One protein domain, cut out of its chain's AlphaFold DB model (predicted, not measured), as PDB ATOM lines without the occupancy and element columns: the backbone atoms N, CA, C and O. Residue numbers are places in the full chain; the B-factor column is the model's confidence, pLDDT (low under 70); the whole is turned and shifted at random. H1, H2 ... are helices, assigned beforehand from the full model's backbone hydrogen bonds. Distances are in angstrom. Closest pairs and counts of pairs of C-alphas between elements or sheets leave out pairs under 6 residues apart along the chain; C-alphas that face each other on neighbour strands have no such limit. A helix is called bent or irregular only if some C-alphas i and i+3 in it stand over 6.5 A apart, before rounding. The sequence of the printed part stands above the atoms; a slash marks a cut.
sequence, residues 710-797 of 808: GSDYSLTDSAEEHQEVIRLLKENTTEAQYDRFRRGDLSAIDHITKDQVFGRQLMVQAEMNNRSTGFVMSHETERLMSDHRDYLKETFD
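Overview. This is residues 710 to 797 of the 808 residues of the protein "Relaxase/mobilization nuclease-like protein" of Pseudomonas stutzeri (UniProt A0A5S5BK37). One long helix, H4, runs through the core of this domain; H1 crosses it on one side and H5 crosses it on the opposite side, so that H4 lies between them. The short helices H2 and H3 fill a further side, H3 packing on H4 and H2 packing on H3. The printed part has 88 residues with five named helices in the order H1, H2, H3, H4, H5 and no named strand, and its class is all helix. The whole is compact, with a radius of gyration of the C-alphas of 12.0 A, and its rounded outline spans 32 by 27 by 25 A.

Arrangement. H1, residues 719 to 731, touches H4, residues 756 to 772, with residues 722 to 726 alone, and H4 touches H1 with residues 762 to 769 alone. Their closest C-alphas, those of His 722 and Gln 765, are 6.4 A apart, and their lines are about perpendicular at 76 degrees. H2, residues 735 to 741, is close to H1 but not clearly touching, the closest C-alphas being those of Lys 730 and Tyr 738 at 6.4 A. H2 touches H3, residues 746 to 749, where the C-alphas of Gln 737 and Ala 748 come closest at 5.2 A. H3 touches H4, which takes part with residues 759 to 763 alone; the closest C-alphas are those of Leu 746 and Gly 759, 6.7 A apart. H4 is the hub, touching three other helices. H5, residues 779 to 796, touches H4 with residues 785 to 792 alone, at a steep tilt of 50 degrees, opposite ways. The closest C-alphas of H4 and H5 are those of Arg 760 and His 788, 5.9 A apart. H5 is apart from H1, H2 and H3. In H1, H2, H4 and H5 every O i to N i+4 pair is within hydrogen-bond range, and H3 is too short for such a pair.

Along the chain. H1 begins at C-alpha 719 (1.217, 0.471, -20.398) and is 17.5 A long. H2 is 9.8 A long from C-alpha 735 to C-alpha 741. H3 is neither bent nor irregular, but only just: C-alphas 746 and 749 are 6.1 A apart. H4 runs 24.5 A from C-alpha 756 at (18.585, -9.594, -10.414) to C-alpha 772. H5, the longest helix by residues, runs 25.6 A and ends at C-alpha 796 (15.199, 2.821, -6.014).

Size, cuts and confidence. The two C-alphas farthest apart, those of Glu 735 and Asp 797, are 33.5 A apart. The printed part has no cut. The links H1 to H2 and H2 to H3 are tight, and those from H3 to H4 and from H4 to H5 are short. The mean pLDDT of the printed part is 78.3, and it is under 70 at residues 711 to 713, 715 to 723, 771 to 775, 793 and 797.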
ATOM      1  N   GLY A 710      18.491   0.372 -15.053       70.75
ATOM      2  CA  GLY A 710      19.238   1.076 -14.006       70.75
ATOM      3  C   GLY A 710      18.630   2.401 -13.531       70.75
ATOM      4  O   GLY A 710      19.122   2.950 -12.547       70.75
ATOM      5  N   SER A 711      17.615   2.947 -14.212       65.12
ATOM      6  CA  SER A 711      17.141   4.318 -13.963       65.12
ATOM      7  C   SER A 711      15.932   4.435 -13.038       65.12
ATOM      8  O   SER A 711      15.729   5.513 -12.480       65.12
ATOM      9  N   ASP A 712      15.128   3.380 -12.865       65.38
ATOM     10  CA  ASP A 712      13.899   3.470 -12.070       65.38
ATOM     11  C   ASP A 712      13.380   2.119 -11.531       65.38
ATOM     12  O   ASP A 712      13.728   1.051 -12.016       65.38
ATOM     13  N   TYR A 713      12.491   2.163 -10.537       69.88
ATOM     14  CA  TYR A 713      11.754   1.030  -9.974       69.88
ATOM     15  C   TYR A 713      10.905   0.274 -11.013       69.88
ATOM     16  O   TYR A 713      10.757  -0.943 -10.902       69.88
ATOM     17  N   SER A 714      10.336   0.977 -11.999       71.12
ATOM     18  CA  SER A 714       9.556   0.388 -13.099       71.12
ATOM     19  C   SER A 714      10.371   0.407 -14.390       71.12
ATOM     20  O   SER A 714      11.096   1.362 -14.641       71.12
ATOM     21  N   LEU A 715      10.235  -0.637 -15.214       69.44
ATOM     22  CA  LEU A 715      10.805  -0.680 -16.570       69.44
ATOM     23  C   LEU A 715       9.953   0.050 -17.611       69.44
ATOM     24  O   LEU A 715      10.385   0.199 -18.752       69.44
ATOM     25  N   THR A 716       8.736   0.414 -17.224       68.69
ATOM     26  CA  THR A 716       7.690   0.912 -18.108       68.69
ATOM     27  C   THR A 716       7.076   2.161 -17.486       68.69
ATOM     28  O   THR A 716       6.744   2.162 -16.293       68.69
ATOM     29  N   ASP A 717       6.968   3.219 -18.287       63.41
ATOM     30  CA  ASP A 717       6.365   4.510 -17.913       63.41
ATOM     31  C   ASP A 717       4.955   4.684 -18.495       63.41
ATOM     32  O   ASP A 717       4.216   5.598 -18.127       63.41
ATOM     33  N   SER A 718       4.575   3.776 -19.388       60.59
ATOM     34  CA  SER A 718       3.262   3.664 -19.996       60.59
ATOM     35  C   SER A 718       2.878   2.187 -20.047       60.59
ATOM     36  O   SER A 718       3.733   1.312 -19.858       60.59
ATOM     37  N   ALA A 719       1.607   1.868 -20.277       49.34
ATOM     38  CA  ALA A 719       1.217   0.471 -20.398       49.34
ATOM     39  C   ALA A 719       1.128  -0.062 -21.831       49.34
ATOM     40  O   ALA A 719       0.975  -1.273 -21.986       49.34
ATOM     41  N   GLU A 720       1.408   0.761 -22.848       55.59
ATOM     42  CA  GLU A 720       1.960   0.297 -24.128       55.59
ATOM     43  C   GLU A 720       3.280  -0.432 -23.859       55.59
ATOM     44  O   GLU A 720       3.430  -1.597 -24.221       55.59
ATOM     45  N   GLU A 721       4.204   0.198 -23.119       61.12
ATOM     46  CA  GLU A 721       5.479  -0.422 -22.740       61.12
ATOM     47  C   GLU A 721       5.267  -1.653 -21.837       61.12
ATOM     48  O   GLU A 721       5.962  -2.656 -21.986       61.12
ATOM     49  N   HIS A 722       4.277  -1.639 -20.934       66.25
ATOM     50  CA  HIS A 722       3.878  -2.820 -20.148       66.25
ATOM     51  C   HIS A 722       3.381  -3.972 -21.026       66.25
ATOM     52  O   HIS A 722       3.833  -5.106 -20.867       66.25
ATOM     53  N   GLN A 723       2.443  -3.708 -21.936       69.31
ATOM     54  CA  GLN A 723       1.885  -4.730 -22.822       69.31
ATOM     55  C   GLN A 723       2.950  -5.279 -23.760       69.31
ATOM     56  O   GLN A 723       2.990  -6.489 -23.972       69.31
ATOM     57  N   GLU A 724       3.850  -4.424 -24.231       77.19
ATOM     58  CA  GLU A 724       5.010  -4.820 -25.013       77.19
ATOM     59  C   GLU A 724       5.950  -5.719 -24.201       77.19
ATOM     60  O   GLU A 724       6.310  -6.800 -24.658       77.19
ATOM     61  N   VAL A 725       6.262  -5.375 -22.946       79.69
ATOM     62  CA  VAL A 725       7.053  -6.240 -22.052       79.69
ATOM     63  C   VAL A 725       6.369  -7.593 -21.819       79.69
ATOM     64  O   VAL A 725       7.035  -8.629 -21.841       79.69
ATOM     65  N   ILE A 726       5.049  -7.624 -21.620       86.75
ATOM     66  CA  ILE A 726       4.288  -8.872 -21.448       86.75
ATOM     67  C   ILE A 726       4.247  -9.691 -22.741       86.75
ATOM     68  O   ILE A 726       4.376 -10.917 -22.682       86.75
ATOM     69  N   ARG A 727       4.093  -9.044 -23.901       86.38
ATOM     70  CA  ARG A 727       4.161  -9.679 -25.222       86.38
ATOM     71  C   ARG A 727       5.537 -10.304 -25.424       86.38
ATOM     72  O   ARG A 727       5.616 -11.502 -25.670       86.38
ATOM     73  N   LEU A 728       6.603  -9.544 -25.188       85.06
ATOM     74  CA  LEU A 728       7.985 -10.014 -25.259       85.06
ATOM     75  C   LEU A 728       8.252 -11.173 -24.295       85.06
ATOM     76  O   LEU A 728       8.874 -12.157 -24.687       85.06
ATOM     77  N   LEU A 729       7.752 -11.111 -23.057       86.06
ATOM     78  CA  LEU A 729       7.853 -12.216 -22.101       86.06
ATOM     79  C   LEU A 729       7.130 -13.466 -22.610       86.06
ATOM     80  O   LEU A 729       7.700 -14.549 -22.533       86.06
ATOM     81  N   LYS A 730       5.914 -13.344 -23.151       84.06
ATOM     82  CA  LYS A 730       5.144 -14.480 -23.687       84.06
ATOM     83  C   LYS A 730       5.733 -15.054 -24.976       84.06
ATOM     84  O   LYS A 730       5.671 -16.259 -25.169       84.06
ATOM     85  N   GLU A 731       6.314 -14.225 -25.835       81.94
ATOM     86  CA  GLU A 731       6.960 -14.661 -27.080       81.94
ATOM     87  C   GLU A 731       8.325 -15.314 -26.838       81.94
ATOM     88  O   GLU A 731       8.730 -16.197 -27.590       81.94
ATOM     89  N   ASN A 732       9.026 -14.914 -25.771       82.12
ATOM     90  CA  ASN A 732      10.359 -15.422 -25.427       82.12
ATOM     91  C   ASN A 732      10.350 -16.429 -24.259       82.12
ATOM     92  O   ASN A 732      11.409 -16.827 -23.763       82.12
ATOM     93  N   THR A 733       9.175 -16.876 -23.812       78.19
ATOM     94  CA  THR A 733       9.019 -17.982 -22.858       78.19
ATOM     95  C   THR A 733       8.012 -18.996 -23.384       78.19
ATOM     96  O   THR A 733       7.067 -18.665 -24.087       78.19
ATOM     97  N   THR A 734       8.194 -20.268 -23.038       82.69
ATOM     98  CA  THR A 734       7.122 -21.254 -23.221       82.69
ATOM     99  C   THR A 734       5.965 -20.959 -22.268       82.69
ATOM    100  O   THR A 734       6.168 -20.384 -21.198       82.69
ATOM    101  N   GLU A 735       4.761 -21.434 -22.592       72.75
ATOM    102  CA  GLU A 735       3.579 -21.281 -21.732       72.75
ATOM    103  C   GLU A 735       3.848 -21.758 -20.291       72.75
ATOM    104  O   GLU A 735       3.531 -21.060 -19.334       72.75
ATOM    105  N   ALA A 736       4.554 -22.886 -20.126       71.19
ATOM    106  CA  ALA A 736       4.942 -23.418 -18.818       71.19
ATOM    107  C   ALA A 736       5.981 -22.549 -18.075       71.19
ATOM    108  O   ALA A 736       5.961 -22.478 -16.842       71.19
ATOM    109  N   GLN A 737       6.897 -21.898 -18.800       76.56
ATOM    110  CA  GLN A 737       7.857 -20.956 -18.218       76.56
ATOM    111  C   GLN A 737       7.155 -19.667 -17.787       76.56
ATOM    112  O   GLN A 737       7.334 -19.248 -16.644       76.56
ATOM    113  N   TYR A 738       6.303 -19.090 -18.638       87.56
ATOM    114  CA  TYR A 738       5.515 -17.906 -18.293       87.56
ATOM    115  C   TYR A 738       4.609 -18.169 -17.084       87.56
ATOM    116  O   TYR A 738       4.521 -17.337 -16.181       87.56
ATOM    117  N   ASP A 739       3.990 -19.353 -17.013       83.75
ATOM    118  CA  ASP A 739       3.124 -19.747 -15.898       83.75
ATOM    119  C   ASP A 739       3.855 -19.858 -14.558       83.75
ATOM    120  O   ASP A 739       3.281 -19.523 -13.519       83.75
ATOM    121  N   ARG A 740       5.116 -20.302 -14.561       85.69
ATOM    122  CA  ARG A 740       5.975 -20.289 -13.367       85.69
ATOM    123  C   ARG A 740       6.435 -18.876 -13.029       85.69
ATOM    124  O   ARG A 740       6.324 -18.467 -11.873       85.69
ATOM    125  N   PHE A 741       6.885 -18.126 -14.034       92.81
ATOM    126  CA  PHE A 741       7.359 -16.755 -13.879       92.81
ATOM    127  C   PHE A 741       6.294 -15.877 -13.226       92.81
ATOM    128  O   PHE A 741       6.506 -15.339 -12.143       92.81
ATOM    129  N   ARG A 742       5.082 -15.852 -13.786       90.62
ATOM    130  CA  ARG A 742       3.960 -15.077 -13.240       90.62
ATOM    131  C   ARG A 742       3.465 -15.575 -11.876       90.62
ATOM    132  O   ARG A 742       2.600 -14.946 -11.288       90.62
ATOM    133  N   ARG A 743       3.985 -16.678 -11.329       87.62
ATOM    134  CA  ARG A 743       3.712 -17.126  -9.948       87.62
ATOM    135  C   ARG A 743       4.821 -16.755  -8.959       87.62
ATOM    136  O   ARG A 743       4.725 -17.141  -7.794       87.62
ATOM    137  N   GLY A 744       5.815 -15.981  -9.395       84.62
ATOM    138  CA  GLY A 744       6.879 -15.423  -8.557       84.62
ATOM    139  C   GLY A 744       8.237 -16.114  -8.711       84.62
ATOM    140  O   GLY A 744       9.177 -15.757  -7.999       84.62
ATOM    141  N   ASP A 745       8.364 -17.085  -9.622       89.25
ATOM    142  CA  ASP A 745       9.598 -17.841  -9.850       89.25
ATOM    143  C   ASP A 745      10.496 -17.162 -10.895       89.25
ATOM    144  O   ASP A 745      10.327 -17.340 -12.102       89.25
ATOM    145  N   LEU A 746      11.484 -16.398 -10.422       88.31
ATOM    146  CA  LEU A 746      12.445 -15.701 -11.284       88.31
ATOM    147  C   LEU A 746      13.300 -16.645 -12.141       88.31
ATOM    148  O   LEU A 746      13.696 -16.254 -13.234       88.31
ATOM    149  N   SER A 747      13.545 -17.887 -11.700       85.81
ATOM    150  CA  SER A 747      14.392 -18.831 -12.453       85.81
ATOM    151  C   SER A 747      13.779 -19.241 -13.797       85.81
ATOM    152  O   SER A 747      14.467 -19.752 -14.681       85.81
ATOM    153  N   ALA A 748      12.477 -19.003 -13.982       82.88
ATOM    154  CA  ALA A 748      11.760 -19.311 -15.213       82.88
ATOM    155  C   ALA A 748      12.190 -18.449 -16.419       82.88
ATOM    156  O   ALA A 748      11.875 -18.819 -17.552       82.88
ATOM    157  N   ILE A 749      12.917 -17.348 -16.185       89.62
ATOM    158  CA  ILE A 749      13.430 -16.437 -17.220       89.62
ATOM    159  C   ILE A 749      14.968 -16.332 -17.245       89.62
ATOM    160  O   ILE A 749      15.501 -15.410 -17.857       89.62
ATOM    161  N   ASP A 750      15.700 -17.278 -16.642       83.56
ATOM    162  CA  ASP A 750      17.179 -17.266 -16.601       83.56
ATOM    163  C   ASP A 750      17.837 -17.279 -18.001       83.56
ATOM    164  O   ASP A 750      18.999 -16.887 -18.157       83.56
ATOM    165  N   HIS A 751      17.112 -17.747 -19.025       79.81
ATOM    166  CA  HIS A 751      17.538 -17.709 -20.429       79.81
ATOM    167  C   HIS A 751      17.336 -16.337 -21.093       79.81
ATOM    168  O   HIS A 751      17.966 -16.082 -22.114       79.81
ATOM    169  N   ILE A 752      16.502 -15.465 -20.515       82.06
ATOM    170  CA  ILE A 752      16.291 -14.070 -20.941       82.06
ATOM    171  C   ILE A 752      17.263 -13.144 -20.203       82.06
ATOM    172  O   ILE A 752      17.896 -12.285 -20.815       82.06
ATOM    173  N   THR A 753      17.405 -13.303 -18.884       86.31
ATOM    174  CA  THR A 753      18.323 -12.491 -18.076       86.31
ATOM    175  C   THR A 753      18.763 -13.209 -16.805       86.31
ATOM    176  O   THR A 753      17.996 -13.944 -16.194       86.31
ATOM    177  N   LYS A 754      20.000 -12.939 -16.370       83.12
ATOM    178  CA  LYS A 754      20.517 -13.315 -15.039       83.12
ATOM    179  C   LYS A 754      20.649 -12.117 -14.092       83.12
ATOM    180  O   LYS A 754      21.053 -12.289 -12.941       83.12
ATOM    181  N   ASP A 755      20.346 -10.914 -14.578       88.06
ATOM    182  CA  ASP A 755      20.382  -9.687 -13.787       88.06
ATOM    183  C   ASP A 755      19.212  -9.662 -12.794       88.06
ATOM    184  O   ASP A 755      18.043  -9.809 -13.164       88.06
ATOM    185  N   GLN A 756      19.543  -9.502 -11.512       85.00
ATOM    186  CA  GLN A 756      18.585  -9.594 -10.414       85.00
ATOM    187  C   GLN A 756      17.634  -8.385 -10.350       85.00
ATOM    188  O   GLN A 756      16.490  -8.562  -9.924       85.00
ATOM    189  N   VAL A 757      18.069  -7.192 -10.767       85.81
ATOM    190  CA  VAL A 757      17.246  -5.973 -10.791       85.81
ATOM    191  C   VAL A 757      16.313  -6.028 -11.994       85.81
ATOM    192  O   VAL A 757      15.095  -5.967 -11.825       85.81
ATOM    193  N   PHE A 758      16.862  -6.288 -13.183       92.31
ATOM    194  CA  PHE A 758      16.085  -6.379 -14.418       92.31
ATOM    195  C   PHE A 758      15.038  -7.494 -14.365       92.31
ATOM    196  O   PHE A 758      13.866  -7.275 -14.671       92.31
ATOM    197  N   GLY A 759      15.422  -8.687 -13.892       89.69
ATOM    198  CA  GLY A 759      14.493  -9.809 -13.747       89.69
ATOM    199  C   GLY A 759      13.341  -9.509 -12.782       89.69
ATOM    200  O   GLY A 759      12.206  -9.916 -13.027       89.69
ATOM    201  N   ARG A 760      13.595  -8.749 -11.707       92.31
ATOM    202  CA  ARG A 760      12.549  -8.347 -10.750       92.31
ATOM    203  C   ARG A 760      11.662  -7.241 -11.279       92.31
ATOM    204  O   ARG A 760      10.470  -7.260 -10.995       92.31
ATOM    205  N   GLN A 761      12.187  -6.316 -12.072       90.94
ATOM    206  CA  GLN A 761      11.342  -5.322 -12.724       90.94
ATOM    207  C   GLN A 761      10.399  -5.989 -13.737       90.94
ATOM    208  O   GLN A 761       9.211  -5.678 -13.742       90.94
ATOM    209  N   LEU A 762      10.873  -6.977 -14.512       93.00
ATOM    210  CA  LEU A 762      10.011  -7.814 -15.364       93.00
ATOM    211  C   LEU A 762       8.961  -8.581 -14.538       93.00
ATOM    212  O   LEU A 762       7.819  -8.739 -14.968       93.00
ATOM    213  N   MET A 763       9.323  -9.031 -13.332       92.25
ATOM    214  CA  MET A 763       8.402  -9.709 -12.412       92.25
ATOM    215  C   MET A 763       7.288  -8.777 -11.917       92.25
ATOM    216  O   MET A 763       6.135  -9.197 -11.834       92.25
ATOM    217  N   VAL A 764       7.595  -7.504 -11.648       85.38
ATOM    218  CA  VAL A 764       6.582  -6.488 -11.307       85.38
ATOM    219  C   VAL A 764       5.587  -6.303 -12.458       85.38
ATOM    220  O   VAL A 764       4.385  -6.227 -12.206       85.38
ATOM    221  N   GLN A 765       6.052  -6.333 -13.713       86.50
ATOM    222  CA  GLN A 765       5.163  -6.298 -14.881       86.50
ATOM    223  C   GLN A 765       4.267  -7.549 -14.931       86.50
ATOM    224  O   GLN A 765       3.052  -7.443 -15.080       86.50
ATOM    225  N   ALA A 766       4.810  -8.750 -14.719       84.69
ATOM    226  CA  ALA A 766       3.989  -9.966 -14.682       84.69
ATOM    227  C   ALA A 766       2.950  -9.956 -13.544       84.69
ATOM    228  O   ALA A 766       1.823 -10.424 -13.727       84.69
ATOM    229  N   GLU A 767       3.293  -9.396 -12.385       83.50
ATOM    230  CA  GLU A 767       2.361  -9.235 -11.273       83.50
ATOM    231  C   GLU A 767       1.221  -8.260 -11.603       83.50
ATOM    232  O   GLU A 767       0.053  -8.566 -11.347       83.50
ATOM    233  N   MET A 768       1.539  -7.104 -12.188       73.25
ATOM    234  CA  MET A 768       0.546  -6.135 -12.662       73.25
ATOM    235  C   MET A 768      -0.404  -6.784 -13.678       73.25
ATOM    236  O   MET A 768      -1.623  -6.679 -13.533       73.25
ATOM    237  N   ASN A 769       0.136  -7.574 -14.612       76.62
ATOM    238  CA  ASN A 769      -0.656  -8.335 -15.577       76.62
ATOM    239  C   ASN A 769      -1.545  -9.406 -14.913       76.62
ATOM    240  O   ASN A 769      -2.671  -9.640 -15.345       76.62
ATOM    241  N   ASN A 770      -1.093 -10.074 -13.848       77.88
ATOM    242  CA  ASN A 770      -1.943 -11.019 -13.111       77.88
ATOM    243  C   ASN A 770      -3.139 -10.324 -12.459       77.88
ATOM    244  O   ASN A 770      -4.257 -10.838 -12.501       77.88
ATOM    245  N   ARG A 771      -2.904  -9.155 -11.857       68.38
ATOM    246  CA  ARG A 771      -3.952  -8.373 -11.194       68.38
ATOM    247  C   ARG A 771      -4.965  -7.829 -12.203       68.38
ATOM    248  O   ARG A 771      -6.155  -7.841 -11.904       68.38
ATOM    249  N   SER A 772      -4.519  -7.421 -13.393       54.59
ATOM    250  CA  SER A 772      -5.394  -6.911 -14.458       54.59
ATOM    251  C   SER A 772      -6.186  -8.008 -15.181       54.59
ATOM    252  O   SER A 772      -7.332  -7.787 -15.558       54.59
ATOM    253  N   THR A 773      -5.627  -9.213 -15.316       61.94
ATOM    254  CA  THR A 773      -6.291 -10.360 -15.975       61.94
ATOM    255  C   THR A 773      -7.151 -11.209 -15.033       61.94
ATOM    256  O   THR A 773      -7.688 -12.240 -15.441       61.94
ATOM    257  N   GLY A 774      -7.301 -10.800 -13.767       54.97
ATOM    258  CA  GLY A 774      -8.092 -11.535 -12.774       54.97
ATOM    259  C   GLY A 774      -7.473 -12.876 -12.366       54.97
ATOM    260  O   GLY A 774      -8.182 -13.772 -11.904       54.97
ATOM    261  N   PHE A 775      -6.159 -13.042 -12.535       67.81
ATOM    262  CA  PHE A 775      -5.463 -14.251 -12.120       67.81
ATOM    263  C   PHE A 775      -5.453 -14.378 -10.592       67.81
ATOM    264  O   PHE A 775      -4.986 -13.494  -9.873       67.81
ATOM    265  N   VAL A 776      -5.939 -15.513 -10.089       74.44
ATOM    266  CA  VAL A 776      -5.998 -15.789  -8.649       74.44
ATOM    267  C   VAL A 776      -4.601 -16.143  -8.135       74.44
ATOM    268  O   VAL A 776      -4.084 -17.229  -8.404       74.44
ATOM    269  N   MET A 777      -3.996 -15.231  -7.373       81.00
ATOM    270  CA  MET A 777      -2.708 -15.455  -6.718       81.00
ATOM    271  C   MET A 777      -2.897 -16.228  -5.407       81.00
ATOM    272  O   MET A 777      -3.798 -15.937  -4.623       81.00
ATOM    273  N   SER A 778      -2.047 -17.227  -5.160       79.81
ATOM    274  CA  SER A 778      -1.982 -17.877  -3.848       79.81
ATOM    275  C   SER A 778      -1.262 -16.971  -2.845       79.81
ATOM    276  O   SER A 778      -0.466 -16.118  -3.237       79.81
ATOM    277  N   HIS A 779      -1.457 -17.202  -1.545       72.06
ATOM    278  CA  HIS A 779      -0.705 -16.483  -0.506       72.06
ATOM    279  C   HIS A 779       0.819 -16.624  -0.648       72.06
ATOM    280  O   HIS A 779       1.564 -15.715  -0.292       72.06
ATOM    281  N   GLU A 780       1.291 -17.755  -1.171       78.31
ATOM    282  CA  GLU A 780       2.710 -17.971  -1.455       78.31
ATOM    283  C   GLU A 780       3.187 -17.094  -2.621       78.31
ATOM    284  O   GLU A 780       4.212 -16.427  -2.502       78.31
ATOM    285  N   THR A 781       2.409 -17.012  -3.705       82.44
ATOM    286  CA  THR A 781       2.691 -16.114  -4.835       82.44
ATOM    287  C   THR A 781       2.661 -14.647  -4.408       82.44
ATOM    288  O   THR A 781       3.573 -13.903  -4.750       82.44
ATOM    289  N   GLU A 782       1.675 -14.221  -3.617       77.06
ATOM    290  CA  GLU A 782       1.598 -12.841  -3.110       77.06
ATOM    291  C   GLU A 782       2.819 -12.464  -2.267       77.06
ATOM    292  O   GLU A 782       3.343 -11.353  -2.392       77.06
ATOM    293  N   ARG A 783       3.294 -13.398  -1.433       84.19
ATOM    294  CA  ARG A 783       4.498 -13.214  -0.622       84.19
ATOM    295  C   ARG A 783       5.744 -13.078  -1.493       84.19
ATOM    296  O   ARG A 783       6.469 -12.104  -1.331       84.19
ATOM    297  N   LEU A 784       5.954 -13.995  -2.442       79.56
ATOM    298  CA  LEU A 784       7.099 -13.950  -3.360       79.56
ATOM    299  C   LEU A 784       7.115 -12.655  -4.183       79.56
ATOM    300  O   LEU A 784       8.158 -12.021  -4.314       79.56
ATOM    301  N   MET A 785       5.958 -12.218  -4.684       84.31
ATOM    302  CA  MET A 785       5.843 -10.949  -5.408       84.31
ATOM    303  C   MET A 785       6.149  -9.742  -4.511       84.31
ATOM    304  O   MET A 785       6.779  -8.787  -4.961       84.31
ATOM    305  N   SER A 786       5.753  -9.776  -3.231       81.06
ATOM    306  CA  SER A 786       6.121  -8.721  -2.278       81.06
ATOM    307  C   SER A 786       7.618  -8.664  -2.016       81.06
ATOM    308  O   SER A 786       8.175  -7.572  -2.058       81.06
ATOM    309  N   ASP A 787       8.267  -9.813  -1.832       83.88
ATOM    310  CA  ASP A 787       9.713  -9.887  -1.608       83.88
ATOM    311  C   ASP A 787      10.488  -9.280  -2.800       83.88
ATOM    312  O   ASP A 787      11.460  -8.546  -2.613       83.88
ATOM    313  N   HIS A 788      10.019  -9.498  -4.038       87.00
ATOM    314  CA  HIS A 788      10.608  -8.887  -5.240       87.00
ATOM    315  C   HIS A 788      10.398  -7.369  -5.309       87.00
ATOM    316  O   HIS A 788      11.323  -6.646  -5.686       87.00
ATOM    317  N   ARG A 789       9.217  -6.866  -4.922       81.50
ATOM    318  CA  ARG A 789       8.946  -5.417  -4.852       81.50
ATOM    319  C   ARG A 789       9.775  -4.729  -3.782       81.50
ATOM    320  O   ARG A 789      10.270  -3.633  -4.014       81.50
ATOM    321  N   ASP A 790       9.898  -5.336  -2.611       77.38
ATOM    322  CA  ASP A 790      10.613  -4.718  -1.499       77.38
ATOM    323  C   ASP A 790      12.117  -4.642  -1.803       77.38
ATOM    324  O   ASP A 790      12.716  -3.590  -1.590       77.38
ATOM    325  N   TYR A 791      12.676  -5.653  -2.480       84.44
ATOM    326  CA  TYR A 791      14.026  -5.584  -3.051       84.44
ATOM    327  C   TYR A 791      14.205  -4.395  -4.015       84.44
ATOM    328  O   TYR A 791      15.185  -3.656  -3.927       84.44
ATOM    329  N   LEU A 792      13.254  -4.162  -4.926       76.44
ATOM    330  CA  LEU A 792      13.320  -3.021  -5.849       76.44
ATOM    331  C   LEU A 792      13.114  -1.674  -5.139       76.44
ATOM    332  O   LEU A 792      13.751  -0.692  -5.508       76.44
ATOM    333  N   LYS A 793      12.270  -1.597  -4.105       68.56
ATOM    334  CA  LYS A 793      12.089  -0.364  -3.316       68.56
ATOM    335  C   LYS A 793      13.354   0.011  -2.559       68.56
ATOM    336  O   LYS A 793      13.718   1.178  -2.570       68.56
ATOM    337  N   GLU A 794      14.032  -0.961  -1.953       71.38
ATOM    338  CA  GLU A 794      15.347  -0.743  -1.336       71.38
ATOM    339  C   GLU A 794      16.389  -0.292  -2.369       71.38
ATOM    340  O   GLU A 794      17.308   0.452  -2.036       71.38
ATOM    341  N   THR A 795      16.219  -0.698  -3.632       72.50
ATOM    342  CA  THR A 795      17.111  -0.334  -4.740       72.50
ATOM    343  C   THR A 795      16.846   1.081  -5.296       72.50
ATOM    344  O   THR A 795      17.801   1.744  -5.693       72.50
ATOM    345  N   PHE A 796      15.594   1.576  -5.309       71.31
ATOM    346  CA  PHE A 796      15.199   2.821  -6.014       71.31
ATOM    347  C   PHE A 796      14.472   3.907  -5.176       71.31
ATOM    348  O   PHE A 796      14.219   4.994  -5.689       71.31
ATOM    349  N   ASP A 797      14.121   3.636  -3.915       52.59
ATOM    350  CA  ASP A 797      13.649   4.569  -2.865       52.59
ATOM    351  C   ASP A 797      12.647   5.687  -3.297       52.59
ATOM    352  O   ASP A 797      12.992   6.869  -3.403       52.59
TER     353      ASP A 797